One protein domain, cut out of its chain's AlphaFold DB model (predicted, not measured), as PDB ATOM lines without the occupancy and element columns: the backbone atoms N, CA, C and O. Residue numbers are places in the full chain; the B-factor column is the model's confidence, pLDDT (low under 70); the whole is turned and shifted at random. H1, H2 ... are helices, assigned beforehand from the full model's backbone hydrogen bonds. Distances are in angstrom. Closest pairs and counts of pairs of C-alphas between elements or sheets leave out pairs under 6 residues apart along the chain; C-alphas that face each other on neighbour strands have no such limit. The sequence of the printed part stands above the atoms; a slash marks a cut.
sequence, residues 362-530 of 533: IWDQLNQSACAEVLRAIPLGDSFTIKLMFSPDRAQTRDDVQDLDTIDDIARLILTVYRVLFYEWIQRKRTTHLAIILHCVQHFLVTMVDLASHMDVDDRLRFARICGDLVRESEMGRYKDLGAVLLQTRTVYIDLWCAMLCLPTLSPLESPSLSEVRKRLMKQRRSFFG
ATOM      1  N   ILE A 362      29.553 -44.580  26.201       92.69
ATOM      2  CA  ILE A 362      29.603 -45.436  27.397       92.69
ATOM      3  C   ILE A 362      28.241 -45.425  28.108       92.69
ATOM      4  O   ILE A 362      27.753 -46.476  28.517       92.69
ATOM      5  N   TRP A 363      27.605 -44.258  28.224       91.81
ATOM      6  CA  TRP A 363      26.243 -44.136  28.753       91.81
ATOM      7  C   TRP A 363      25.208 -44.821  27.860       91.81
ATOM      8  O   TRP A 363      24.360 -45.546  28.371       91.81
ATOM      9  N   ASP A 364      25.326 -44.676  26.542       93.56
ATOM     10  CA  ASP A 364      24.458 -45.331  25.564       93.56
ATOM     11  C   ASP A 364      24.564 -46.864  25.687       93.56
ATOM     12  O   ASP A 364      23.546 -47.556  25.767       93.56
ATOM     13  N   GLN A 365      25.784 -47.404  25.827       95.81
ATOM     14  CA  GLN A 365      26.015 -48.830  26.083       95.81
ATOM     15  C   GLN A 365      25.435 -49.296  27.432       95.81
ATOM     16  O   GLN A 365      24.847 -50.382  27.510       95.81
ATOM     17  N   LEU A 366      25.576 -48.501  28.499       95.88
ATOM     18  CA  LEU A 366      25.018 -48.817  29.820       95.88
ATOM     19  C   LEU A 366      23.482 -48.808  29.808       95.88
ATOM     20  O   LEU A 366      22.872 -49.729  30.351       95.88
ATOM     21  N   ASN A 367      22.863 -47.831  29.143       96.06
ATOM     22  CA  ASN A 367      21.411 -47.734  28.986       96.06
ATOM     23  C   ASN A 367      20.861 -48.906  28.161       96.06
ATOM     24  O   ASN A 367      19.879 -49.529  28.563       96.06
ATOM     25  N   GLN A 368      21.527 -49.280  27.062       96.88
ATOM     26  CA  GLN A 368      21.171 -50.466  26.273       96.88
ATOM     27  C   GLN A 368      21.291 -51.760  27.094       96.88
ATOM     28  O   GLN A 368      20.393 -52.603  27.048       96.88
ATOM     29  N   SER A 369      22.354 -51.900  27.892       97.06
ATOM     30  CA  SER A 369      22.575 -53.068  28.759       97.06
ATOM     31  C   SER A 369      21.515 -53.172  29.863       97.06
ATOM     32  O   SER A 369      20.972 -54.252  30.104       97.06
ATOM     33  N   ALA A 370      21.164 -52.043  30.484       97.50
ATOM     34  CA  ALA A 370      20.096 -51.943  31.475       97.50
ATOM     35  C   ALA A 370      18.714 -52.257  30.869       97.50
ATOM     36  O   ALA A 370      17.960 -53.050  31.433       97.50
ATOM     37  N   CYS A 371      18.410 -51.709  29.689       97.75
ATOM     38  CA  CYS A 371      17.180 -51.969  28.940       97.75
ATOM     39  C   CYS A 371      17.028 -53.459  28.588       97.75
ATOM     40  O   CYS A 371      15.994 -54.068  28.871       97.75
ATOM     41  N   ALA A 372      18.086 -54.083  28.055       97.12
ATOM     42  CA  ALA A 372      18.113 -55.515  27.762       97.12
ATOM     43  C   ALA A 372      17.940 -56.375  29.028       97.12
ATOM     44  O   ALA A 372      17.248 -57.398  28.997       97.12
ATOM     45  N   GLU A 373      18.514 -55.957  30.162       96.75
ATOM     46  CA  GLU A 373      18.294 -56.630  31.441       96.75
ATOM     47  C   GLU A 373      16.831 -56.536  31.901       96.75
ATOM     48  O   GLU A 373      16.278 -57.551  32.328       96.75
ATOM     49  N   VAL A 374      16.183 -55.373  31.761       97.38
ATOM     50  CA  VAL A 374      14.760 -55.181  32.095       97.38
ATOM     51  C   VAL A 374      13.848 -56.027  31.205       97.38
ATOM     52  O   VAL A 374      12.992 -56.741  31.731       97.38
ATOM     53  N   LEU A 375      14.071 -56.030  29.887       97.06
ATOM     54  CA  LEU A 375      13.325 -56.866  28.935       97.06
ATOM     55  C   LEU A 375      13.437 -58.364  29.278       97.06
ATOM     56  O   LEU A 375      12.441 -59.083  29.275       97.06
ATOM     57  N   ARG A 376      14.637 -58.832  29.645       96.19
ATOM     58  CA  ARG A 376      14.877 -60.222  30.074       96.19
ATOM     59  C   ARG A 376      14.278 -60.535  31.452       96.19
ATOM     60  O   ARG A 376      13.909 -61.675  31.727       96.19
ATOM     61  N   ALA A 377      14.237 -59.554  32.350       96.00
ATOM     62  CA  ALA A 377      13.717 -59.705  33.705       96.00
ATOM     63  C   ALA A 377      12.182 -59.756  33.747       96.00
ATOM     64  O   ALA A 377      11.628 -60.455  34.601       96.00
ATOM     65  N   ILE A 378      11.516 -59.032  32.839       96.31
ATOM     66  CA  ILE A 378      10.074 -58.763  32.846       96.31
ATOM     67  C   ILE A 378       9.485 -59.115  31.465       96.31
ATOM     68  O   ILE A 378       9.154 -58.222  30.688       96.31
ATOM     69  N   PRO A 379       9.303 -60.413  31.148       90.81
ATOM     70  CA  PRO A 379       8.892 -60.863  29.810       90.81
ATOM     71  C   PRO A 379       7.463 -60.455  29.417       90.81
ATOM     72  O   PRO A 379       7.102 -60.540  28.251       90.81
ATOM     73  N   LEU A 380       6.644 -60.017  30.381       92.31
ATOM     74  CA  LEU A 380       5.300 -59.472  30.146       92.31
ATOM     75  C   LEU A 380       5.285 -57.932  30.061       92.31
ATOM     76  O   LEU A 380       4.210 -57.340  29.983       92.31
ATOM     77  N   GLY A 381       6.433 -57.263  30.188       91.19
ATOM     78  CA  GLY A 381       6.531 -55.808  30.069       91.19
ATOM     79  C   GLY A 381       6.373 -55.365  28.617       91.19
ATOM     80  O   GLY A 381       6.830 -56.055  27.708       91.19
ATOM     81  N   ASP A 382       5.741 -54.215  28.392       96.06
ATOM     82  CA  ASP A 382       5.673 -53.652  27.049       96.06
ATOM     83  C   ASP A 382       7.073 -53.224  26.574       96.06
ATOM     84  O   ASP A 382       7.732 -52.381  27.189       96.06
ATOM     85  N   SER A 383       7.527 -53.817  25.467       97.00
ATOM     86  CA  SER A 383       8.855 -53.566  24.902       97.00
ATOM     87  C   SER A 383       9.021 -52.116  24.446       97.00
ATOM     88  O   SER A 383      10.120 -51.572  24.555       97.00
ATOM     89  N   PHE A 384       7.941 -51.485  23.973       96.75
ATOM     90  CA  PHE A 384       7.951 -50.083  23.566       96.75
ATOM     91  C   PHE A 384       8.158 -49.168  24.779       96.75
ATOM     92  O   PHE A 384       9.168 -48.471  24.836       96.75
ATOM     93  N   THR A 385       7.303 -49.270  25.803       97.06
ATOM     94  CA  THR A 385       7.440 -48.519  27.064       97.06
ATOM     95  C   THR A 385       8.819 -48.712  27.699       97.06
ATOM     96  O   THR A 385       9.420 -47.745  28.158       97.06
ATOM     97  N   ILE A 386       9.363 -49.936  27.719       97.94
ATOM     98  CA  ILE A 386      10.703 -50.165  28.282       97.94
ATOM     99  C   ILE A 386      11.762 -49.412  27.466       97.94
ATOM    100  O   ILE A 386      12.543 -48.668  28.049       97.94
ATOM    101  N   LYS A 387      11.778 -49.525  26.132       97.38
ATOM    102  CA  LYS A 387      12.734 -48.770  25.295       97.38
ATOM    103  C   LYS A 387      12.613 -47.260  25.501       97.38
ATOM    104  O   LYS A 387      13.632 -46.587  25.608       97.38
ATOM    105  N   LEU A 388      11.385 -46.768  25.627       96.94
ATOM    106  CA  LEU A 388      11.048 -45.369  25.864       96.94
ATOM    107  C   LEU A 388      11.615 -44.850  27.199       96.94
ATOM    108  O   LEU A 388      12.218 -43.783  27.241       96.94
ATOM    109  N   MET A 389      11.541 -45.649  28.271       97.50
ATOM    110  CA  MET A 389      12.157 -45.333  29.572       97.50
ATOM    111  C   MET A 389      13.694 -45.259  29.537       97.50
ATOM    112  O   MET A 389      14.284 -44.586  30.380       97.50
ATOM    113  N   PHE A 390      14.343 -45.973  28.611       97.56
ATOM    114  CA  PHE A 390      15.806 -46.026  28.463       97.56
ATOM    115  C   PHE A 390      16.338 -45.189  27.287       97.56
ATOM    116  O   PHE A 390      17.533 -45.247  26.989       97.56
ATOM    117  N   SER A 391      15.480 -44.410  26.622       96.06
ATOM    118  CA  SER A 391      15.889 -43.532  25.529       96.06
ATOM    119  C   SER A 391      16.751 -42.373  26.058       96.06
ATOM    120  O   SER A 391      16.372 -41.724  27.038       96.06
ATOM    121  N   PRO A 392      17.913 -42.078  25.440       92.75
ATOM    122  CA  PRO A 392      18.728 -40.927  25.822       92.75
ATOM    123  C   PRO A 392      18.097 -39.595  25.384       92.75
ATOM    124  O   PRO A 392      18.353 -38.561  26.005       92.75
ATOM    125  N   ASP A 393      17.264 -39.607  24.337       94.56
ATOM    126  CA  ASP A 393      16.605 -38.411  23.818       94.56
ATOM    127  C   ASP A 393      15.271 -38.169  24.535       94.56
ATOM    128  O   ASP A 393      14.260 -38.835  24.290       94.56
ATOM    129  N   ARG A 394      15.266 -37.172  25.424       91.94
ATOM    130  CA  ARG A 394      14.070 -36.757  26.169       91.94
ATOM    131  C   ARG A 394      13.045 -36.023  25.313       91.94
ATOM    132  O   ARG A 394      11.881 -36.036  25.695       91.94
ATOM    133  N   ALA A 395      13.443 -35.384  24.212       93.81
ATOM    134  CA  ALA A 395      12.502 -34.739  23.301       93.81
ATOM    135  C   ALA A 395      11.722 -35.813  22.538       93.81
ATOM    136  O   ALA A 395      10.502 -35.859  22.663       93.81
ATOM    137  N   GLN A 396      12.422 -36.768  21.914       94.50
ATOM    138  CA  GLN A 396      11.774 -37.917  21.278       94.50
ATOM    139  C   GLN A 396      10.909 -38.700  22.276       94.50
ATOM    140  O   GLN A 396       9.751 -38.976  21.994       94.50
ATOM    141  N   THR A 397      11.419 -38.967  23.487       95.94
ATOM    142  CA  THR A 397      10.639 -39.636  24.550       95.94
ATOM    143  C   THR A 397       9.352 -38.880  24.883       95.94
ATOM    144  O   THR A 397       8.317 -39.480  25.151       95.94
ATOM    145  N   ARG A 398       9.414 -37.546  24.908       95.19
ATOM    146  CA  ARG A 398       8.275 -36.692  25.233       95.19
ATOM    147  C   ARG A 398       7.218 -36.715  24.128       95.19
ATOM    148  O   ARG A 398       6.028 -36.661  24.441       95.19
ATOM    149  N   ASP A 399       7.640 -36.767  22.873       95.50
ATOM    150  CA  ASP A 399       6.748 -36.810  21.716       95.50
ATOM    151  C   ASP A 399       6.125 -38.213  21.573       95.50
ATOM    152  O   ASP A 399       4.903 -38.335  21.567       95.50
ATOM    153  N   ASP A 400       6.933 -39.273  21.679       95.94
ATOM    154  CA  ASP A 400       6.492 -40.678  21.705       95.94
ATOM    155  C   ASP A 400       5.455 -40.974  22.812       95.94
ATOM    156  O   ASP A 400       4.548 -41.779  22.606       95.94
ATOM    157  N   VAL A 401       5.563 -40.347  23.998       94.62
ATOM    158  CA  VAL A 401       4.545 -40.470  25.067       94.62
ATOM    159  C   VAL A 401       3.294 -39.626  24.772       94.62
ATOM    160  O   VAL A 401       2.199 -40.014  25.180       94.62
ATOM    161  N   GLN A 402       3.416 -38.482  24.088       92.94
ATOM    162  CA  GLN A 402       2.255 -37.671  23.683       92.94
ATOM    163  C   GLN A 402       1.415 -38.356  22.605       92.94
ATOM    164  O   GLN A 402       0.193 -38.217  22.630       92.94
ATOM    165  N   ASP A 403       2.053 -39.124  21.722       93.56
ATOM    166  CA  ASP A 403       1.399 -39.889  20.657       93.56
ATOM    167  C   ASP A 403       0.644 -41.139  21.176       93.56
ATOM    168  O   ASP A 403      -0.040 -41.823  20.409       93.56
ATOM    169  N   LEU A 404       0.692 -41.429  22.487       91.69
ATOM    170  CA  LEU A 404      -0.098 -42.489  23.136       91.69
ATOM    171  C   LEU A 404      -1.565 -42.075  23.325       91.69
ATOM    172  O   LEU A 404      -2.053 -41.843  24.435       91.69
ATOM    173  N   ASP A 405      -2.285 -42.022  22.208       84.31
ATOM    174  CA  ASP A 405      -3.692 -41.621  22.134       84.31
ATOM    175  C   ASP A 405      -4.667 -42.648  22.746       84.31
ATOM    176  O   ASP A 405      -5.801 -42.292  23.105       84.31
ATOM    177  N   THR A 406      -4.288 -43.933  22.845       88.50
ATOM    178  CA  THR A 406      -5.215 -44.966  23.326       88.50
ATOM    179  C   THR A 406      -5.155 -45.191  24.834       88.50
ATOM    180  O   THR A 406      -4.119 -45.165  25.496       88.50
ATOM    181  N   ILE A 407      -6.337 -45.498  25.367       86.25
ATOM    182  CA  ILE A 407      -6.562 -45.999  26.725       86.25
ATOM    183  C   ILE A 407      -5.589 -47.131  27.085       86.25
ATOM    184  O   ILE A 407      -5.030 -47.148  28.184       86.25
ATOM    185  N   ASP A 408      -5.417 -48.078  26.163       91.50
ATOM    186  CA  ASP A 408      -4.696 -49.319  26.408       91.50
ATOM    187  C   ASP A 408      -3.180 -49.103  26.357       91.50
ATOM    188  O   ASP A 408      -2.440 -49.810  27.039       91.50
ATOM    189  N   ASP A 409      -2.703 -48.093  25.627       92.62
ATOM    190  CA  ASP A 409      -1.301 -47.660  25.654       92.62
ATOM    191  C   ASP A 409      -0.934 -47.062  27.008       92.62
ATOM    192  O   ASP A 409       0.021 -47.506  27.644       92.62
ATOM    193  N   ILE A 410      -1.742 -46.123  27.508       90.56
ATOM    194  CA  ILE A 410      -1.522 -45.494  28.817       90.56
ATOM    195  C   ILE A 410      -1.594 -46.551  29.932       90.56
ATOM    196  O   ILE A 410      -0.748 -46.577  30.827       90.56
ATOM    197  N   ALA A 411      -2.554 -47.480  29.862       91.81
ATOM    198  CA  ALA A 411      -2.657 -48.587  30.812       91.81
ATOM    199  C   ALA A 411      -1.446 -49.541  30.746       91.81
ATOM    200  O   ALA A 411      -0.940 -49.961  31.792       91.81
ATOM    201  N   ARG A 412      -0.943 -49.856  29.541       95.38
ATOM    202  CA  ARG A 412       0.285 -50.648  29.341       95.38
ATOM    203  C   ARG A 412       1.524 -49.931  29.865       95.38
ATOM    204  O   ARG A 412       2.348 -50.587  30.506       95.38
ATOM    205  N   LEU A 413       1.626 -48.618  29.666       95.56
ATOM    206  CA  LEU A 413       2.711 -47.783  30.176       95.56
ATOM    207  C   LEU A 413       2.738 -47.819  31.708       95.56
ATOM    208  O   LEU A 413       3.747 -48.219  32.292       95.56
ATOM    209  N   ILE A 414       1.606 -47.521  32.361       95.00
ATOM    210  CA  ILE A 414       1.449 -47.606  33.825       95.00
ATOM    211  C   ILE A 414       1.854 -48.993  34.328       95.00
ATOM    212  O   ILE A 414       2.699 -49.134  35.211       95.00
ATOM    213  N   LEU A 415       1.261 -50.046  33.761       96.00
ATOM    214  CA  LEU A 415       1.498 -51.415  34.211       96.00
ATOM    215  C   LEU A 415       2.959 -51.841  34.016       96.00
ATOM    216  O   LEU A 415       3.493 -52.587  34.838       96.00
ATOM    217  N   THR A 416       3.617 -51.359  32.963       97.62
ATOM    218  CA  THR A 416       5.018 -51.671  32.674       97.62
ATOM    219  C   THR A 416       5.956 -50.947  33.633       97.62
ATOM    220  O   THR A 416       6.779 -51.618  34.253       97.62
ATOM    221  N   VAL A 417       5.787 -49.641  33.880       97.69
ATOM    222  CA  VAL A 417       6.600 -48.924  34.885       97.69
ATOM    223  C   VAL A 417       6.368 -49.500  36.290       97.69
ATOM    224  O   VAL A 417       7.329 -49.706  37.034       97.69
ATOM    225  N   TYR A 418       5.125 -49.863  36.639       97.44
ATOM    226  CA  TYR A 418       4.828 -50.590  37.878       97.44
ATOM    227  C   TYR A 418       5.591 -51.918  37.946       97.44
ATOM    228  O   TYR A 418       6.246 -52.198  38.947       97.44
ATOM    229  N   ARG A 419       5.552 -52.739  36.887       97.50
ATOM    230  CA  ARG A 419       6.293 -54.010  36.839       97.50
ATOM    231  C   ARG A 419       7.798 -53.791  36.991       97.50
ATOM    232  O   ARG A 419       8.412 -54.526  37.758       97.50
ATOM    233  N   VAL A 420       8.371 -52.772  36.342       97.69
ATOM    234  CA  VAL A 420       9.786 -52.394  36.501       97.69
ATOM    235  C   VAL A 420      10.087 -52.033  37.951       97.69
ATOM    236  O   VAL A 420      10.985 -52.622  38.546       97.69
ATOM    237  N   LEU A 421       9.328 -51.130  38.570       97.75
ATOM    238  CA  LEU A 421       9.603 -50.706  39.944       97.75
ATOM    239  C   LEU A 421       9.364 -51.810  40.976       97.75
ATOM    240  O   LEU A 421      10.149 -51.943  41.912       97.75
ATOM    241  N   PHE A 422       8.314 -52.616  40.840       97.00
ATOM    242  CA  PHE A 422       7.934 -53.627  41.836       97.00
ATOM    243  C   PHE A 422       8.586 -55.001  41.630       97.00
ATOM    244  O   PHE A 422       8.359 -55.902  42.434       97.00
ATOM    245  N   TYR A 423       9.464 -55.143  40.636       96.81
ATOM    246  CA  TYR A 423      10.317 -56.318  40.482       96.81
ATOM    247  C   TYR A 423      11.294 -56.502  41.660       96.81
ATOM    248  O   TYR A 423      11.723 -55.545  42.317       96.81
ATOM    249  N   GLU A 424      11.686 -57.748  41.923       95.88
ATOM    250  CA  GLU A 424      12.545 -58.139  43.050       95.88
ATOM    251  C   GLU A 424      14.046 -57.951  42.765       95.88
ATOM    252  O   GLU A 424      14.862 -58.848  42.992       95.88
ATOM    253  N   TRP A 425      14.425 -56.762  42.281       95.38
ATOM    254  CA  TRP A 425      15.807 -56.427  41.909       95.38
ATOM    255  C   TRP A 425      16.828 -56.761  43.005       95.38
ATOM    256  O   TRP A 425      17.833 -57.401  42.735       95.38
ATOM    257  N   ILE A 426      16.532 -56.391  44.255       92.56
ATOM    258  CA  ILE A 426      17.445 -56.553  45.401       92.56
ATOM    259  C   ILE A 426      17.677 -58.033  45.750       92.56
ATOM    260  O   ILE A 426      18.781 -58.418  46.130       92.56
ATOM    261  N   GLN A 427      16.649 -58.881  45.624       91.62
ATOM    262  CA  GLN A 427      16.764 -60.305  45.963       91.62
ATOM    263  C   GLN A 427      17.604 -61.060  44.922       91.62
ATOM    264  O   GLN A 427      18.343 -61.996  45.247       91.62
ATOM    265  N   ARG A 428      17.545 -60.629  43.656       86.25
ATOM    266  CA  ARG A 428      18.374 -61.171  42.579       86.25
ATOM    267  C   ARG A 428      19.775 -60.558  42.622       86.25
ATOM    268  O   ARG A 428      20.051 -59.578  41.945       86.25
ATOM    269  N   LYS A 429      20.707 -61.242  43.302       77.44
ATOM    270  CA  LYS A 429      22.158 -60.933  43.427       77.44
ATOM    271  C   LYS A 429      22.964 -60.726  42.114       77.44
ATOM    272  O   LYS A 429      24.188 -60.750  42.149       77.44
ATOM    273  N   ARG A 430      22.321 -60.611  40.948       75.94
ATOM    274  CA  ARG A 430      22.942 -60.528  39.611       75.94
ATOM    275  C   ARG A 430      22.709 -59.194  38.890       75.94
ATOM    276  O   ARG A 430      23.202 -59.039  37.781       75.94
ATOM    277  N   THR A 431      21.969 -58.258  39.481       85.50
ATOM    278  CA  THR A 431      21.505 -57.042  38.793       85.50
ATOM    279  C   THR A 431      22.544 -55.922  38.860       85.50
ATOM    280  O   THR A 431      22.443 -55.007  39.680       85.50
ATOM    281  N   THR A 432      23.572 -55.997  38.012       92.75
ATOM    282  CA  THR A 432      24.674 -55.015  37.975       92.75
ATOM    283  C   THR A 432      24.224 -53.624  37.533       92.75
ATOM    284  O   THR A 432      24.852 -52.638  37.906       92.75
ATOM    285  N   HIS A 433      23.124 -53.523  36.782       96.00
ATOM    286  CA  HIS A 433      22.645 -52.262  36.210       96.00
ATOM    287  C   HIS A 433      21.547 -51.573  37.035       96.00
ATOM    288  O   HIS A 433      20.989 -50.584  36.571       96.00
ATOM    289  N   LEU A 434      21.231 -52.034  38.256       96.62
ATOM    290  CA  LEU A 434      20.105 -51.499  39.043       96.62
ATOM    291  C   LEU A 434      20.184 -49.977  39.282       96.62
ATOM    292  O   LEU A 434      19.157 -49.308  39.245       96.62
ATOM    293  N   ALA A 435      21.384 -49.416  39.463       97.31
ATOM    294  CA  ALA A 435      21.575 -47.964  39.562       97.31
ATOM    295  C   ALA A 435      21.132 -47.227  38.281       97.31
ATOM    296  O   ALA A 435      20.432 -46.222  38.360       97.31
ATOM    297  N   ILE A 436      21.488 -47.763  37.108       97.56
ATOM    298  CA  ILE A 436      21.126 -47.215  35.792       97.56
ATOM    299  C   ILE A 436      19.620 -47.371  35.551       97.56
ATOM    300  O   ILE A 436      18.961 -46.416  35.158       97.56
ATOM    301  N   ILE A 437      19.052 -48.542  35.870       98.00
ATOM    302  CA  ILE A 437      17.606 -48.801  35.795       98.00
ATOM    303  C   ILE A 437      16.839 -47.771  36.632       98.00
ATOM    304  O   ILE A 437      15.907 -47.151  36.128       98.00
ATOM    305  N   LEU A 438      17.248 -47.545  37.886       98.00
ATOM    306  CA  LEU A 438      16.635 -46.541  38.757       98.00
ATOM    307  C   LEU A 438      16.768 -45.125  38.188       98.00
ATOM    308  O   LEU A 438      15.770 -44.416  38.138       98.00
ATOM    309  N   HIS A 439      17.956 -44.735  37.724       97.81
ATOM    310  CA  HIS A 439      18.204 -43.423  37.128       97.81
ATOM    311  C   HIS A 439      17.300 -43.146  35.913       97.81
ATOM    312  O   HIS A 439      16.616 -42.121  35.865       97.81
ATOM    313  N   CYS A 440      17.222 -44.092  34.971       98.06
ATOM    314  CA  CYS A 440      16.349 -44.003  33.800       98.06
ATOM    315  C   CYS A 440      14.866 -43.928  34.195       98.06
ATOM    316  O   CYS A 440      14.152 -43.044  33.724       98.06
ATOM    317  N   VAL A 441      14.405 -44.779  35.125       98.25
ATOM    318  CA  VAL A 441      13.015 -44.736  35.615       98.25
ATOM    319  C   VAL A 441      12.708 -43.389  36.276       98.25
ATOM    320  O   VAL A 441      11.681 -42.791  35.974       98.25
ATOM    321  N   GLN A 442      13.581 -42.883  37.151       98.12
ATOM    322  CA  GLN A 442      13.386 -41.605  37.843       98.12
ATOM    323  C   GLN A 442      13.281 -40.435  36.855       98.12
ATOM    324  O   GLN A 442      12.378 -39.609  36.979       98.12
ATOM    325  N   HIS A 443      14.146 -40.389  35.836       97.62
ATOM    326  CA  HIS A 443      14.043 -39.385  34.777       97.62
ATOM    327  C   HIS A 443      12.789 -39.537  33.919       97.62
ATOM    328  O   HIS A 443      12.165 -38.528  33.597       97.62
ATOM    329  N   PHE A 444      12.372 -40.766  33.615       97.94
ATOM    330  CA  PHE A 444      11.108 -41.010  32.931       97.94
ATOM    331  C   PHE A 444       9.911 -40.489  33.746       97.94
ATOM    332  O   PHE A 444       9.013 -39.875  33.179       97.94
ATOM    333  N   LEU A 445       9.921 -40.629  35.081       97.88
ATOM    334  CA  LEU A 445       8.882 -40.043  35.940       97.88
ATOM    335  C   LEU A 445       8.868 -38.508  35.906       97.88
ATOM    336  O   LEU A 445       7.784 -37.935  35.971       97.88
ATOM    337  N   VAL A 446      10.018 -37.837  35.759       97.38
ATOM    338  CA  VAL A 446      10.050 -36.377  35.530       97.38
ATOM    339  C   VAL A 446       9.345 -36.035  34.213       97.38
ATOM    340  O   VAL A 446       8.414 -35.232  34.222       97.38
ATOM    341  N   THR A 447       9.693 -36.713  33.112       96.69
ATOM    342  CA  THR A 447       9.037 -36.519  31.804       96.69
ATOM    343  C   THR A 447       7.525 -36.767  31.876       96.69
ATOM    344  O   THR A 447       6.746 -35.995  31.321       96.69
ATOM    345  N   MET A 448       7.083 -37.800  32.604       95.94
ATOM    346  CA  MET A 448       5.656 -38.084  32.807       95.94
ATOM    347  C   MET A 448       4.926 -36.958  33.554       95.94
ATOM    348  O   MET A 448       3.794 -36.641  33.198       95.94
ATOM    349  N   VAL A 449       5.556 -36.325  34.554       96.56
ATOM    350  CA  VAL A 449       4.976 -35.164  35.257       96.56
ATOM    351  C   VAL A 449       4.860 -33.958  34.326       96.56
ATOM    352  O   VAL A 449       3.810 -33.316  34.293       96.56
ATOM    353  N   ASP A 450       5.895 -33.669  33.534       95.00
ATOM    354  CA  ASP A 450       5.885 -32.553  32.576       95.00
ATOM    355  C   ASP A 450       4.798 -32.723  31.496       95.00
ATOM    356  O   ASP A 450       4.232 -31.741  31.004       95.00
ATOM    357  N   LEU A 451       4.464 -33.973  31.160       93.75
ATOM    358  CA  LEU A 451       3.399 -34.342  30.225       93.75
ATOM    359  C   LEU A 451       1.997 -34.392  30.839       93.75
ATOM    360  O   LEU A 451       1.011 -34.310  30.099       93.75
ATOM    361  N   ALA A 452       1.878 -34.473  32.165       91.75
ATOM    362  CA  ALA A 452       0.610 -34.543  32.889       91.75
ATOM    363  C   ALA A 452      -0.115 -33.179  32.932       91.75
ATOM    364  O   ALA A 452      -0.410 -32.606  33.980       91.75
ATOM    365  N   SER A 453      -0.435 -32.640  31.755       88.94
ATOM    366  CA  SER A 453      -1.103 -31.344  31.561       88.94
ATOM    367  C   SER A 453      -2.521 -31.264  32.148       88.94
ATOM    368  O   SER A 453      -3.058 -30.168  32.288       88.94
ATOM    369  N   HIS A 454      -3.100 -32.413  32.505       84.50
ATOM    370  CA  HIS A 454      -4.397 -32.561  33.161       84.50
ATOM    371  C   HIS A 454      -4.336 -32.505  34.696       84.50
ATOM    372  O   HIS A 454      -5.380 -32.355  35.328       84.50
ATOM    373  N   MET A 455      -3.150 -32.657  35.299       89.56
ATOM    374  CA  MET A 455      -2.970 -32.416  36.729       89.56
ATOM    375  C   MET A 455      -3.127 -30.926  37.026       89.56
ATOM    376  O   MET A 455      -2.815 -30.080  36.179       89.56
ATOM    377  N   ASP A 456      -3.556 -30.614  38.248       92.38
ATOM    378  CA  ASP A 456      -3.516 -29.242  38.738       92.38
ATOM    379  C   ASP A 456      -2.086 -28.672  38.656       92.38
ATOM    380  O   ASP A 456      -1.095 -29.404  38.758       92.38
ATOM    381  N   VAL A 457      -1.971 -27.363  38.423       93.56
ATOM    382  CA  VAL A 457      -0.676 -26.707  38.213       93.56
ATOM    383  C   VAL A 457       0.196 -26.779  39.466       93.56
ATOM    384  O   VAL A 457       1.398 -27.024  39.336       93.56
ATOM    385  N   ASP A 458      -0.387 -26.638  40.657       94.12
ATOM    386  CA  ASP A 458       0.355 -26.686  41.917       94.12
ATOM    387  C   ASP A 458       0.820 -28.114  42.225       94.12
ATOM    388  O   ASP A 458       1.986 -28.317  42.578       94.12
ATOM    389  N   ASP A 459      -0.030 -29.123  41.997       93.81
ATOM    390  CA  ASP A 459       0.373 -30.529  42.125       93.81
ATOM    391  C   ASP A 459       1.433 -30.910  41.080       93.81
ATOM    392  O   ASP A 459       2.426 -31.550  41.432       93.81
ATOM    393  N   ARG A 460       1.312 -30.476  39.817       95.31
ATOM    394  CA  ARG A 460       2.335 -30.746  38.790       95.31
ATOM    395  C   ARG A 460       3.679 -30.115  39.161       95.31
ATOM    396  O   ARG A 460       4.703 -30.789  39.088       95.31
ATOM    397  N   LEU A 461       3.696 -28.859  39.618       96.06
ATOM    398  CA  LEU A 461       4.918 -28.190  40.089       96.06
ATOM    399  C   LEU A 461       5.510 -28.869  41.335       96.06
ATOM    400  O   LEU A 461       6.733 -29.000  41.453       96.06
ATOM    401  N   ARG A 462       4.657 -29.336  42.251       97.00
ATOM    402  CA  ARG A 462       5.050 -30.104  43.437       97.00
ATOM    403  C   ARG A 462       5.679 -31.445  43.055       97.00
ATOM    404  O   ARG A 462       6.762 -31.747  43.550       97.00
ATOM    405  N   PHE A 463       5.061 -32.223  42.169       97.50
ATOM    406  CA  PHE A 463       5.616 -33.499  41.710       97.50
ATOM    407  C   PHE A 463       6.871 -33.320  40.850       97.50
ATOM    408  O   PHE A 463       7.806 -34.100  41.007       97.50
ATOM    409  N   ALA A 464       6.964 -32.267  40.033       96.88
ATOM    410  CA  ALA A 464       8.176 -31.965  39.268       96.88
ATOM    411  C   ALA A 464       9.359 -31.689  40.209       96.88
ATOM    412  O   ALA A 464      10.462 -32.195  39.994       96.88
ATOM    413  N   ARG A 465       9.110 -30.968  41.314       97.81
ATOM    414  CA  ARG A 465      10.090 -30.784  42.389       97.81
ATOM    415  C   ARG A 465      10.437 -32.107  43.078       97.81
ATOM    416  O   ARG A 465      11.613 -32.425  43.156       97.81
ATOM    417  N   ILE A 466       9.451 -32.895  43.515       98.00
ATOM    418  CA  ILE A 466       9.686 -34.176  44.214       98.00
ATOM    419  C   ILE A 466      10.491 -35.157  43.344       98.00
ATOM    420  O   ILE A 466      11.475 -35.721  43.814       98.00
ATOM    421  N   CYS A 467      10.121 -35.340  42.073       98.00
ATOM    422  CA  CYS A 467      10.846 -36.212  41.147       98.00
ATOM    423  C   CYS A 467      12.248 -35.661  40.820       98.00
ATOM    424  O   CYS A 467      13.210 -36.426  40.768       98.00
ATOM    425  N   GLY A 468      12.390 -34.344  40.638       97.94
ATOM    426  CA  GLY A 468      13.683 -33.701  40.379       97.94
ATOM    427  C   GLY A 468      14.637 -33.718  41.580       97.94
ATOM    428  O   GLY A 468      15.845 -33.872  41.402       97.94
ATOM    429  N   ASP A 469      14.111 -33.590  42.798       98.06
ATOM    430  CA  ASP A 469      14.869 -33.719  44.044       98.06
ATOM    431  C   ASP A 469      15.272 -35.187  44.277       98.06
ATOM    432  O   ASP A 469      16.443 -35.442  44.535       98.06
ATOM    433  N   LEU A 470      14.370 -36.155  44.046       98.12
ATOM    434  CA  LEU A 470      14.661 -37.598  44.099       98.12
ATOM    435  C   LEU A 470      15.827 -38.002  43.181       98.12
ATOM    436  O   LEU A 470      16.718 -38.744  43.608       98.12
ATOM    437  N   VAL A 471      15.839 -37.525  41.928       98.00
ATOM    438  CA  VAL A 471      16.969 -37.741  41.005       98.00
ATOM    439  C   VAL A 471      18.251 -37.169  41.611       98.00
ATOM    440  O   VAL A 471      19.235 -37.890  41.762       98.00
ATOM    441  N   ARG A 472      18.230 -35.891  42.010       98.25
ATOM    442  CA  ARG A 472      19.412 -35.174  42.510       98.25
ATOM    443  C   ARG A 472      19.985 -35.817  43.774       98.25
ATOM    444  O   ARG A 472      21.198 -35.960  43.896       98.25
ATOM    445  N   GLU A 473      19.130 -36.231  44.708       98.00
ATOM    446  CA  GLU A 473      19.511 -36.979  45.913       98.00
ATOM    447  C   GLU A 473      20.168 -38.318  45.558       98.00
ATOM    448  O   GLU A 473      21.223 -38.653  46.102       98.00
ATOM    449  N   SER A 474      19.596 -39.051  44.597       98.00
ATOM    450  CA  SER A 474      20.123 -40.342  44.139       98.00
ATOM    451  C   SER A 474      21.496 -40.204  43.462       98.00
ATOM    452  O   SER A 474      22.407 -40.989  43.739       98.00
ATOM    453  N   GLU A 475      21.674 -39.169  42.634       97.19
ATOM    454  CA  GLU A 475      22.940 -38.811  41.977       97.19
ATOM    455  C   GLU A 475      24.016 -38.375  42.982       97.19
ATOM    456  O   GLU A 475      25.133 -38.903  42.960       97.19
ATOM    457  N   MET A 476      23.690 -37.461  43.905       97.38
ATOM    458  CA  MET A 476      24.601 -37.020  44.974       97.38
ATOM    459  C   MET A 476      25.006 -38.190  45.881       97.38
ATOM    460  O   MET A 476      26.181 -38.347  46.225       97.38
ATOM    461  N   GLY A 477      24.048 -39.058  46.215       97.00
ATOM    462  CA  GLY A 477      24.273 -40.308  46.936       97.00
ATOM    463  C   GLY A 477      25.016 -41.377  46.125       97.00
ATOM    464  O   GLY A 477      25.406 -42.395  46.698       97.00
ATOM    465  N   ARG A 478      25.233 -41.162  44.817       96.81
ATOM    466  CA  ARG A 478      25.792 -42.117  43.842       96.81
ATOM    467  C   ARG A 478      25.146 -43.503  43.912       96.81
ATOM    468  O   ARG A 478      25.844 -44.509  43.802       96.81
ATOM    469  N   TYR A 479      23.835 -43.554  44.152       96.38
ATOM    470  CA  TYR A 479      23.063 -44.795  44.275       96.38
ATOM    471  C   TYR A 479      23.651 -45.817  45.283       96.38
ATOM    472  O   TYR A 479      23.490 -47.022  45.107       96.38
ATOM    473  N   LYS A 480      24.330 -45.359  46.353       96.06
ATOM    474  CA  LYS A 480      24.970 -46.234  47.365       96.06
ATOM    475  C   LYS A 480      23.998 -47.197  48.054       96.06
ATOM    476  O   LYS A 480      24.351 -48.351  48.267       96.06
ATOM    477  N   ASP A 481      22.802 -46.723  48.405       96.62
ATOM    478  CA  ASP A 481      21.724 -47.550  48.953       96.62
ATOM    479  C   ASP A 481      20.610 -47.705  47.914       96.62
ATOM    480  O   ASP A 481      19.620 -46.970  47.884       96.62
ATOM    481  N   LEU A 482      20.788 -48.692  47.035       96.56
ATOM    482  CA  LEU A 482      19.802 -49.064  46.020       96.56
ATOM    483  C   LEU A 482      18.463 -49.503  46.633       96.56
ATOM    484  O   LEU A 482      17.436 -49.414  45.963       96.56
ATOM    485  N   GLY A 483      18.456 -49.969  47.887       96.62
ATOM    486  CA  GLY A 483      17.248 -50.385  48.592       96.62
ATOM    487  C   GLY A 483      16.385 -49.196  48.994       96.62
ATOM    488  O   GLY A 483      15.198 -49.156  48.656       96.62
ATOM    489  N   ALA A 484      16.994 -48.203  49.645       97.50
ATOM    490  CA  ALA A 484      16.336 -46.951  50.002       97.50
ATOM    491  C   ALA A 484      15.873 -46.181  48.754       97.50
ATOM    492  O   ALA A 484      14.703 -45.805  48.678       97.50
ATOM    493  N   VAL A 485      16.735 -46.029  47.740       98.12
ATOM    494  CA  VAL A 485      16.393 -45.301  46.501       98.12
ATOM    495  C   VAL A 485      15.244 -45.981  45.746       98.12
ATOM    496  O   VAL A 485      14.314 -45.305  45.296       98.12
ATOM    497  N   LEU A 486      15.237 -47.317  45.645       97.81
ATOM    498  CA  LEU A 486      14.127 -48.059  45.035       97.81
ATOM    499  C   LEU A 486      12.824 -47.892  45.832       97.81
ATOM    500  O   LEU A 486      11.762 -47.729  45.233       97.81
ATOM    501  N   LEU A 487      12.885 -47.904  47.168       97.75
ATOM    502  CA  LEU A 487      11.715 -47.692  48.022       97.75
ATOM    503  C   LEU A 487      11.157 -46.264  47.895       97.75
ATOM    504  O   LEU A 487       9.950 -46.106  47.737       97.75
ATOM    505  N   GLN A 488      12.017 -45.243  47.898       98.12
ATOM    506  CA  GLN A 488      11.632 -43.841  47.705       98.12
ATOM    507  C   GLN A 488      10.996 -43.637  46.320       98.12
ATOM    508  O   GLN A 488       9.904 -43.080  46.219       98.12
ATOM    509  N   THR A 489      11.607 -44.195  45.267       98.44
ATOM    510  CA  THR A 489      11.083 -44.130  43.889       98.44
ATOM    511  C   THR A 489       9.728 -44.838  43.752       98.44
ATOM    512  O   THR A 489       8.829 -44.314  43.100       98.44
ATOM    513  N   ARG A 490       9.530 -45.992  44.412       98.00
ATOM    514  CA  ARG A 490       8.226 -46.687  44.479       98.00
ATOM    515  C   ARG A 490       7.141 -45.847  45.154       98.00
ATOM    516  O   ARG A 490       6.000 -45.883  44.703       98.00
ATOM    517  N   THR A 491       7.480 -45.124  46.221       97.38
ATOM    518  CA  THR A 491       6.538 -44.249  46.936       97.38
ATOM    519  C   THR A 491       6.129 -43.068  46.059       97.38
ATOM    520  O   THR A 491       4.942 -42.909  45.789       97.38
ATOM    521  N   VAL A 492       7.103 -42.332  45.506       97.44
ATOM    522  CA  VAL A 492       6.850 -41.203  44.591       97.44
ATOM    523  C   VAL A 492       6.029 -41.639  43.375       97.44
ATOM    524  O   VAL A 492       5.098 -40.941  42.988       97.44
ATOM    525  N   TYR A 493       6.310 -42.820  42.815       97.62
ATOM    526  CA  TYR A 493       5.508 -43.414  41.745       97.62
ATOM    527  C   TYR A 493       4.039 -43.617  42.150       97.62
ATOM    528  O   TYR A 493       3.147 -43.216  41.405       97.62
ATOM    529  N   ILE A 494       3.769 -44.235  43.308       95.62
ATOM    530  CA  ILE A 494       2.389 -44.464  43.775       95.62
ATOM    531  C   ILE A 494       1.662 -43.128  43.951       95.62
ATOM    532  O   ILE A 494       0.558 -42.975  43.431       95.62
ATOM    533  N   ASP A 495       2.286 -42.167  44.634       94.69
ATOM    534  CA  ASP A 495       1.681 -40.865  44.923       94.69
ATOM    535  C   ASP A 495       1.356 -40.094  43.631       94.69
ATOM    536  O   ASP A 495       0.263 -39.540  43.492       94.69
ATOM    537  N   LEU A 496       2.272 -40.131  42.659       95.00
ATOM    538  CA  LEU A 496       2.125 -39.516  41.340       95.00
ATOM    539  C   LEU A 496       0.954 -40.124  40.544       95.00
ATOM    540  O   LEU A 496       0.131 -39.388  39.997       95.00
ATOM    541  N   TRP A 497       0.819 -41.454  40.511       91.69
ATOM    542  CA  TRP A 497      -0.328 -42.084  39.843       91.69
ATOM    543  C   TRP A 497      -1.638 -41.879  40.598       91.69
ATOM    544  O   TRP A 497      -2.667 -41.692  39.955       91.69
ATOM    545  N   CYS A 498      -1.637 -41.843  41.933       90.56
ATOM    546  CA  CYS A 498      -2.831 -41.464  42.688       90.56
ATOM    547  C   CYS A 498      -3.313 -40.053  42.310       90.56
ATOM    548  O   CYS A 498      -4.508 -39.880  42.071       90.56
ATOM    549  N   ALA A 499      -2.393 -39.091  42.167       90.25
ATOM    550  CA  ALA A 499      -2.710 -37.733  41.730       90.25
ATOM    551  C   ALA A 499      -3.239 -37.674  40.281       90.25
ATOM    552  O   ALA A 499      -4.315 -37.124  40.054       90.25
ATOM    553  N   MET A 500      -2.556 -38.295  39.308       87.31
ATOM    554  CA  MET A 500      -3.012 -38.319  37.902       87.31
ATOM    555  C   MET A 500      -4.358 -39.027  37.695       87.31
ATOM    556  O   MET A 500      -5.136 -38.645  36.823       87.31
ATOM    557  N   LEU A 501      -4.660 -40.059  38.487       85.00
ATOM    558  CA  LEU A 501      -5.941 -40.770  38.413       85.00
ATOM    559  C   LEU A 501      -7.112 -39.975  39.024       85.00
ATOM    560  O   LEU A 501      -8.239 -40.477  39.025       85.00
ATOM    561  N   CYS A 502      -6.861 -38.778  39.570       72.31
ATOM    562  CA  CYS A 502      -7.806 -37.998  40.373       72.31
ATOM    563  C   CYS A 502      -8.444 -38.819  41.509       72.31
ATOM    564  O   CYS A 502      -9.556 -38.529  41.957       72.31
ATOM    565  N   LEU A 503      -7.744 -39.854  41.993       55.19
ATOM    566  CA  LEU A 503      -8.078 -40.462  43.273       55.19
ATOM    567  C   LEU A 503      -7.770 -39.385  44.312       55.19
ATOM    568  O   LEU A 503      -6.645 -38.887  44.287       55.19
ATOM    569  N   PRO A 504      -8.725 -38.990  45.180       47.16
ATOM    570  CA  PRO A 504      -8.526 -37.879  46.101       47.16
ATOM    571  C   PRO A 504      -7.241 -38.118  46.886       47.16
ATOM    572  O   PRO A 504      -7.156 -39.051  47.692       47.16
ATOM    573  N   THR A 505      -6.222 -37.317  46.567       42.44
ATOM    574  CA  THR A 505      -4.906 -37.421  47.175       42.44
ATOM    575  C   THR A 505      -5.121 -37.213  48.658       42.44
ATOM    576  O   THR A 505      -5.778 -36.262  49.079       42.44
ATOM    577  N   LEU A 506      -4.670 -38.178  49.455       39.78
ATOM    578  CA  LEU A 506      -4.902 -38.163  50.890       39.78
ATOM    579  C   LEU A 506      -4.082 -37.017  51.475       39.78
ATOM    580  O   LEU A 506      -2.886 -37.155  51.729       39.78
ATOM    581  N   SER A 507      -4.738 -35.864  51.591       37.66
ATOM    582  CA  SER A 507      -4.142 -34.615  52.031       37.66
ATOM    583  C   SER A 507      -3.469 -34.824  53.386       37.66
ATOM    584  O   SER A 507      -4.117 -35.359  54.286       37.66
ATOM    585  N   PRO A 508      -2.219 -34.368  53.595       46.41
ATOM    586  CA  PRO A 508      -1.489 -34.610  54.844       46.41
ATOM    587  C   PRO A 508      -2.097 -33.975  56.109       46.41
ATOM    588  O   PRO A 508      -1.492 -34.065  57.173       46.41
ATOM    589  N   LEU A 509      -3.229 -33.270  55.991       44.62
ATOM    590  CA  LEU A 509      -3.787 -32.394  57.023       44.62
ATOM    591  C   LEU A 509      -4.826 -33.053  57.938       44.62
ATOM    592  O   LEU A 509      -5.062 -32.552  59.033       44.62
ATOM    593  N   GLU A 510      -5.407 -34.177  57.528       42.69
ATOM    594  CA  GLU A 510      -6.144 -35.066  58.425       42.69
ATOM    595  C   GLU A 510      -5.469 -36.428  58.366       42.69
ATOM    596  O   GLU A 510      -5.213 -36.946  57.282       42.69
ATOM    597  N   SER A 511      -5.149 -37.001  59.526       40.69
ATOM    598  CA  SER A 511      -4.365 -38.230  59.625       40.69
ATOM    599  C   SER A 511      -5.233 -39.443  59.987       40.69
ATOM    600  O   SER A 511      -5.222 -39.874  61.146       40.69
ATOM    601  N   PRO A 512      -5.936 -40.087  59.029       47.62
ATOM    602  CA  PRO A 512      -6.121 -41.521  59.150       47.62
ATOM    603  C   PRO A 512      -4.718 -42.137  59.138       47.62
ATOM    604  O   PRO A 512      -3.859 -41.739  58.346       47.62
ATOM    605  N   SER A 513      -4.450 -43.077  60.041       57.44
ATOM    606  CA  SER A 513      -3.112 -43.658  60.157       57.44
ATOM    607  C   SER A 513      -2.636 -44.220  58.811       57.44
ATOM    608  O   SER A 513      -3.424 -44.718  58.002       57.44
ATOM    609  N   LEU A 514      -1.325 -44.172  58.562       43.69
ATOM    610  CA  LEU A 514      -0.723 -44.646  57.307       43.69
ATOM    611  C   LEU A 514      -1.080 -46.125  57.026       43.69
ATOM    612  O   LEU A 514      -1.183 -46.552  55.877       43.69
ATOM    613  N   SER A 515      -1.357 -46.901  58.080       44.91
ATOM    614  CA  SER A 515      -1.909 -48.255  58.006       44.91
ATOM    615  C   SER A 515      -3.364 -48.305  57.522       44.91
ATOM    616  O   SER A 515      -3.702 -49.214  56.771       44.91
ATOM    617  N   GLU A 516      -4.217 -47.347  57.879       54.12
ATOM    618  CA  GLU A 516      -5.617 -47.248  57.450       54.12
ATOM    619  C   GLU A 516      -5.737 -46.818  55.980       54.12
ATOM    620  O   GLU A 516      -6.472 -47.428  55.200       54.12
ATOM    621  N   VAL A 517      -4.918 -45.846  55.568       51.38
ATOM    622  CA  VAL A 517      -4.705 -45.467  54.161       51.38
ATOM    623  C   VAL A 517      -4.253 -46.672  53.342       51.38
ATOM    624  O   VAL A 517      -4.890 -47.040  52.352       51.38
ATOM    625  N   ARG A 518      -3.191 -47.348  53.795       52.78
ATOM    626  CA  ARG A 518      -2.638 -48.528  53.126       52.78
ATOM    627  C   ARG A 518      -3.625 -49.694  53.119       52.78
ATOM    628  O   ARG A 518      -3.677 -50.400  52.119       52.78
ATOM    629  N   LYS A 519      -4.455 -49.878  54.154       59.81
ATOM    630  CA  LYS A 519      -5.575 -50.838  54.144       59.81
ATOM    631  C   LYS A 519      -6.621 -50.470  53.097       59.81
ATOM    632  O   LYS A 519      -7.054 -51.365  52.383       59.81
ATOM    633  N   ARG A 520      -7.029 -49.199  52.973       56.16
ATOM    634  CA  ARG A 520      -8.015 -48.765  51.963       56.16
ATOM    635  C   ARG A 520      -7.480 -48.959  50.546       56.16
ATOM    636  O   ARG A 520      -8.138 -49.638  49.766       56.16
ATOM    637  N   LEU A 521      -6.258 -48.504  50.263       52.66
ATOM    638  CA  LEU A 521      -5.573 -48.734  48.984       52.66
ATOM    639  C   LEU A 521      -5.361 -50.228  48.694       52.66
ATOM    640  O   LEU A 521      -5.624 -50.667  47.582       52.66
ATOM    641  N   MET A 522      -4.970 -51.045  49.679       53.00
ATOM    642  CA  MET A 522      -4.841 -52.501  49.496       53.00
ATOM    643  C   MET A 522      -6.195 -53.212  49.363       53.00
ATOM    644  O   MET A 522      -6.273 -54.216  48.662       53.00
ATOM    645  N   LYS A 523      -7.272 -52.707  49.978       60.44
ATOM    646  CA  LYS A 523      -8.641 -53.227  49.824       60.44
ATOM    647  C   LYS A 523      -9.196 -52.889  48.439       60.44
ATOM    648  O   LYS A 523      -9.729 -53.777  47.780       60.44
ATOM    649  N   GLN A 524      -8.978 -51.661  47.961       51.12
ATOM    650  CA  GLN A 524      -9.243 -51.275  46.574       51.12
ATOM    651  C   GLN A 524      -8.411 -52.127  45.609       51.12
ATOM    652  O   GLN A 524      -8.976 -52.720  44.698       51.12
ATOM    653  N   ARG A 525      -7.107 -52.299  45.861       50.75
ATOM    654  CA  ARG A 525      -6.219 -53.157  45.063       50.75
ATOM    655  C   ARG A 525      -6.698 -54.614  45.020       50.75
ATOM    656  O   ARG A 525      -6.762 -55.168  43.932       50.75
ATOM    657  N   ARG A 526      -7.114 -55.214  46.143       48.59
ATOM    658  CA  ARG A 526      -7.730 -56.561  46.156       48.59
ATOM    659  C   ARG A 526      -9.028 -56.612  45.342       48.59
ATOM    660  O   ARG A 526      -9.233 -57.570  44.610       48.59
ATOM    661  N   SER A 527      -9.868 -55.574  45.397       46.94
ATOM    662  CA  SER A 527     -11.069 -55.500  44.546       46.94
ATOM    663  C   SER A 527     -10.784 -55.215  43.062       46.94
ATOM    664  O   SER A 527     -11.636 -55.501  42.228       46.94
ATOM    665  N   PHE A 528      -9.609 -54.666  42.729       40.50
ATOM    666  CA  PHE A 528      -9.202 -54.327  41.358       40.50
ATOM    667  C   PHE A 528      -8.430 -55.441  40.646       40.50
ATOM    668  O   PHE A 528      -8.571 -55.582  39.437       40.50
ATOM    669  N   PHE A 529      -7.612 -56.208  41.373       48.78
ATOM    670  CA  PHE A 529      -6.757 -57.254  40.798       48.78
ATOM    671  C   PHE A 529      -7.310 -58.678  40.956       48.78
ATOM    672  O   PHE A 529      -6.763 -59.587  40.349       48.78
ATOM    673  N   GLY A 530      -8.398 -58.861  41.714       44.88
ATOM    674  CA  GLY A 530      -8.974 -60.177  41.988       44.88
ATOM    675  C   GLY A 530      -8.238 -60.937  43.095       44.88
ATOM    676  O   GLY A 530      -7.089 -60.641  43.429       44.88
TER     677      GLY A 530
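Overview. This is residues 362 to 530 of the 533 residues of an uncharacterized protein of Tigriopus californicus (UniProt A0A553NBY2). Three long helices, H5, H6 and H7, lie side by side as an up-and-down bundle with their centres in a triangle; H1, H2 and H3 pack on H5 at steep or nearly right angles, and H4 lies beside H2 and the bundle. From this compact body residues 507 to 516 and 518 to 530 stick out, taking in most of H8. The printed part has 169 residues with eight named helices, H1 to H8 in chain order, and no named strand; the class is all helix. The whole is compact, with a radius of gyration of the C-alphas of 16.1 A and spans of 48 by 36 by 36 A.

Arrangement. H6, residues 457 to 476, touches H5, residues 434 to 451, at a shallow tilt of 19 degrees, opposite ways, closest at the C-alphas of Val 446 and Cys 467, 5.7 A apart. H7, residues 482 to 500, touches H6 at 10 degrees, a shallow tilt, opposite ways, closest at the C-alphas of Ser 474 and Val 485, 6.6 A. H5 and H6 form a helical hairpin, and so do H6 and H7. H5 is the hub, touching five helices. Its residues 434 to 440 alone touch H1, residues 362 to 377, about perpendicular at 88 degrees, closest at the C-alphas of Ala 370 and Ile 437, 5.9 A. H2, residues 383 to 389, only just touches H5, with 3 pairs of C-alphas within 8 A, closest at Met 389 and Phe 444, 5.6 A. H3, residues 394 to 402, touches H5 at a steep tilt of 59 degrees, closest at the C-alphas of Arg 398 and Thr 447, 6.6 A. H4, residues 407 to 422, touches H7 with residues 421 to 422 alone, closest at the C-alphas of Leu 421 and Arg 490, 6.2 A. H8, residues 514 to 529, touches no helix. In H1 to H8 every O i to N i+4 pair is within hydrogen-bond range.

Along the chain. H6 is 28.1 A from first to last C-alpha, H7 26.5 A, H5 25.5 A, H1 and H4 22.3 A each, and H8 21.6 A; H2 has 7 residues and H3 has 9. H1 begins at C-alpha 362 (29.603, -45.436, 27.397), H6 at C-alpha 457 (-0.676, -26.707, 38.213), and H8 ends at C-alpha 529 (-6.757, -57.254, 40.798).

Size, cuts and confidence. The two C-alphas farthest apart, those of Ile 362 and Glu 510, are 48.5 A apart. The printed part has no cut. The links H4 to H5 and H7 to H8 are long, with 11 and 13 residues. The mean pLDDT of the printed part is 87.2, and residues 503 to 530 are under 70.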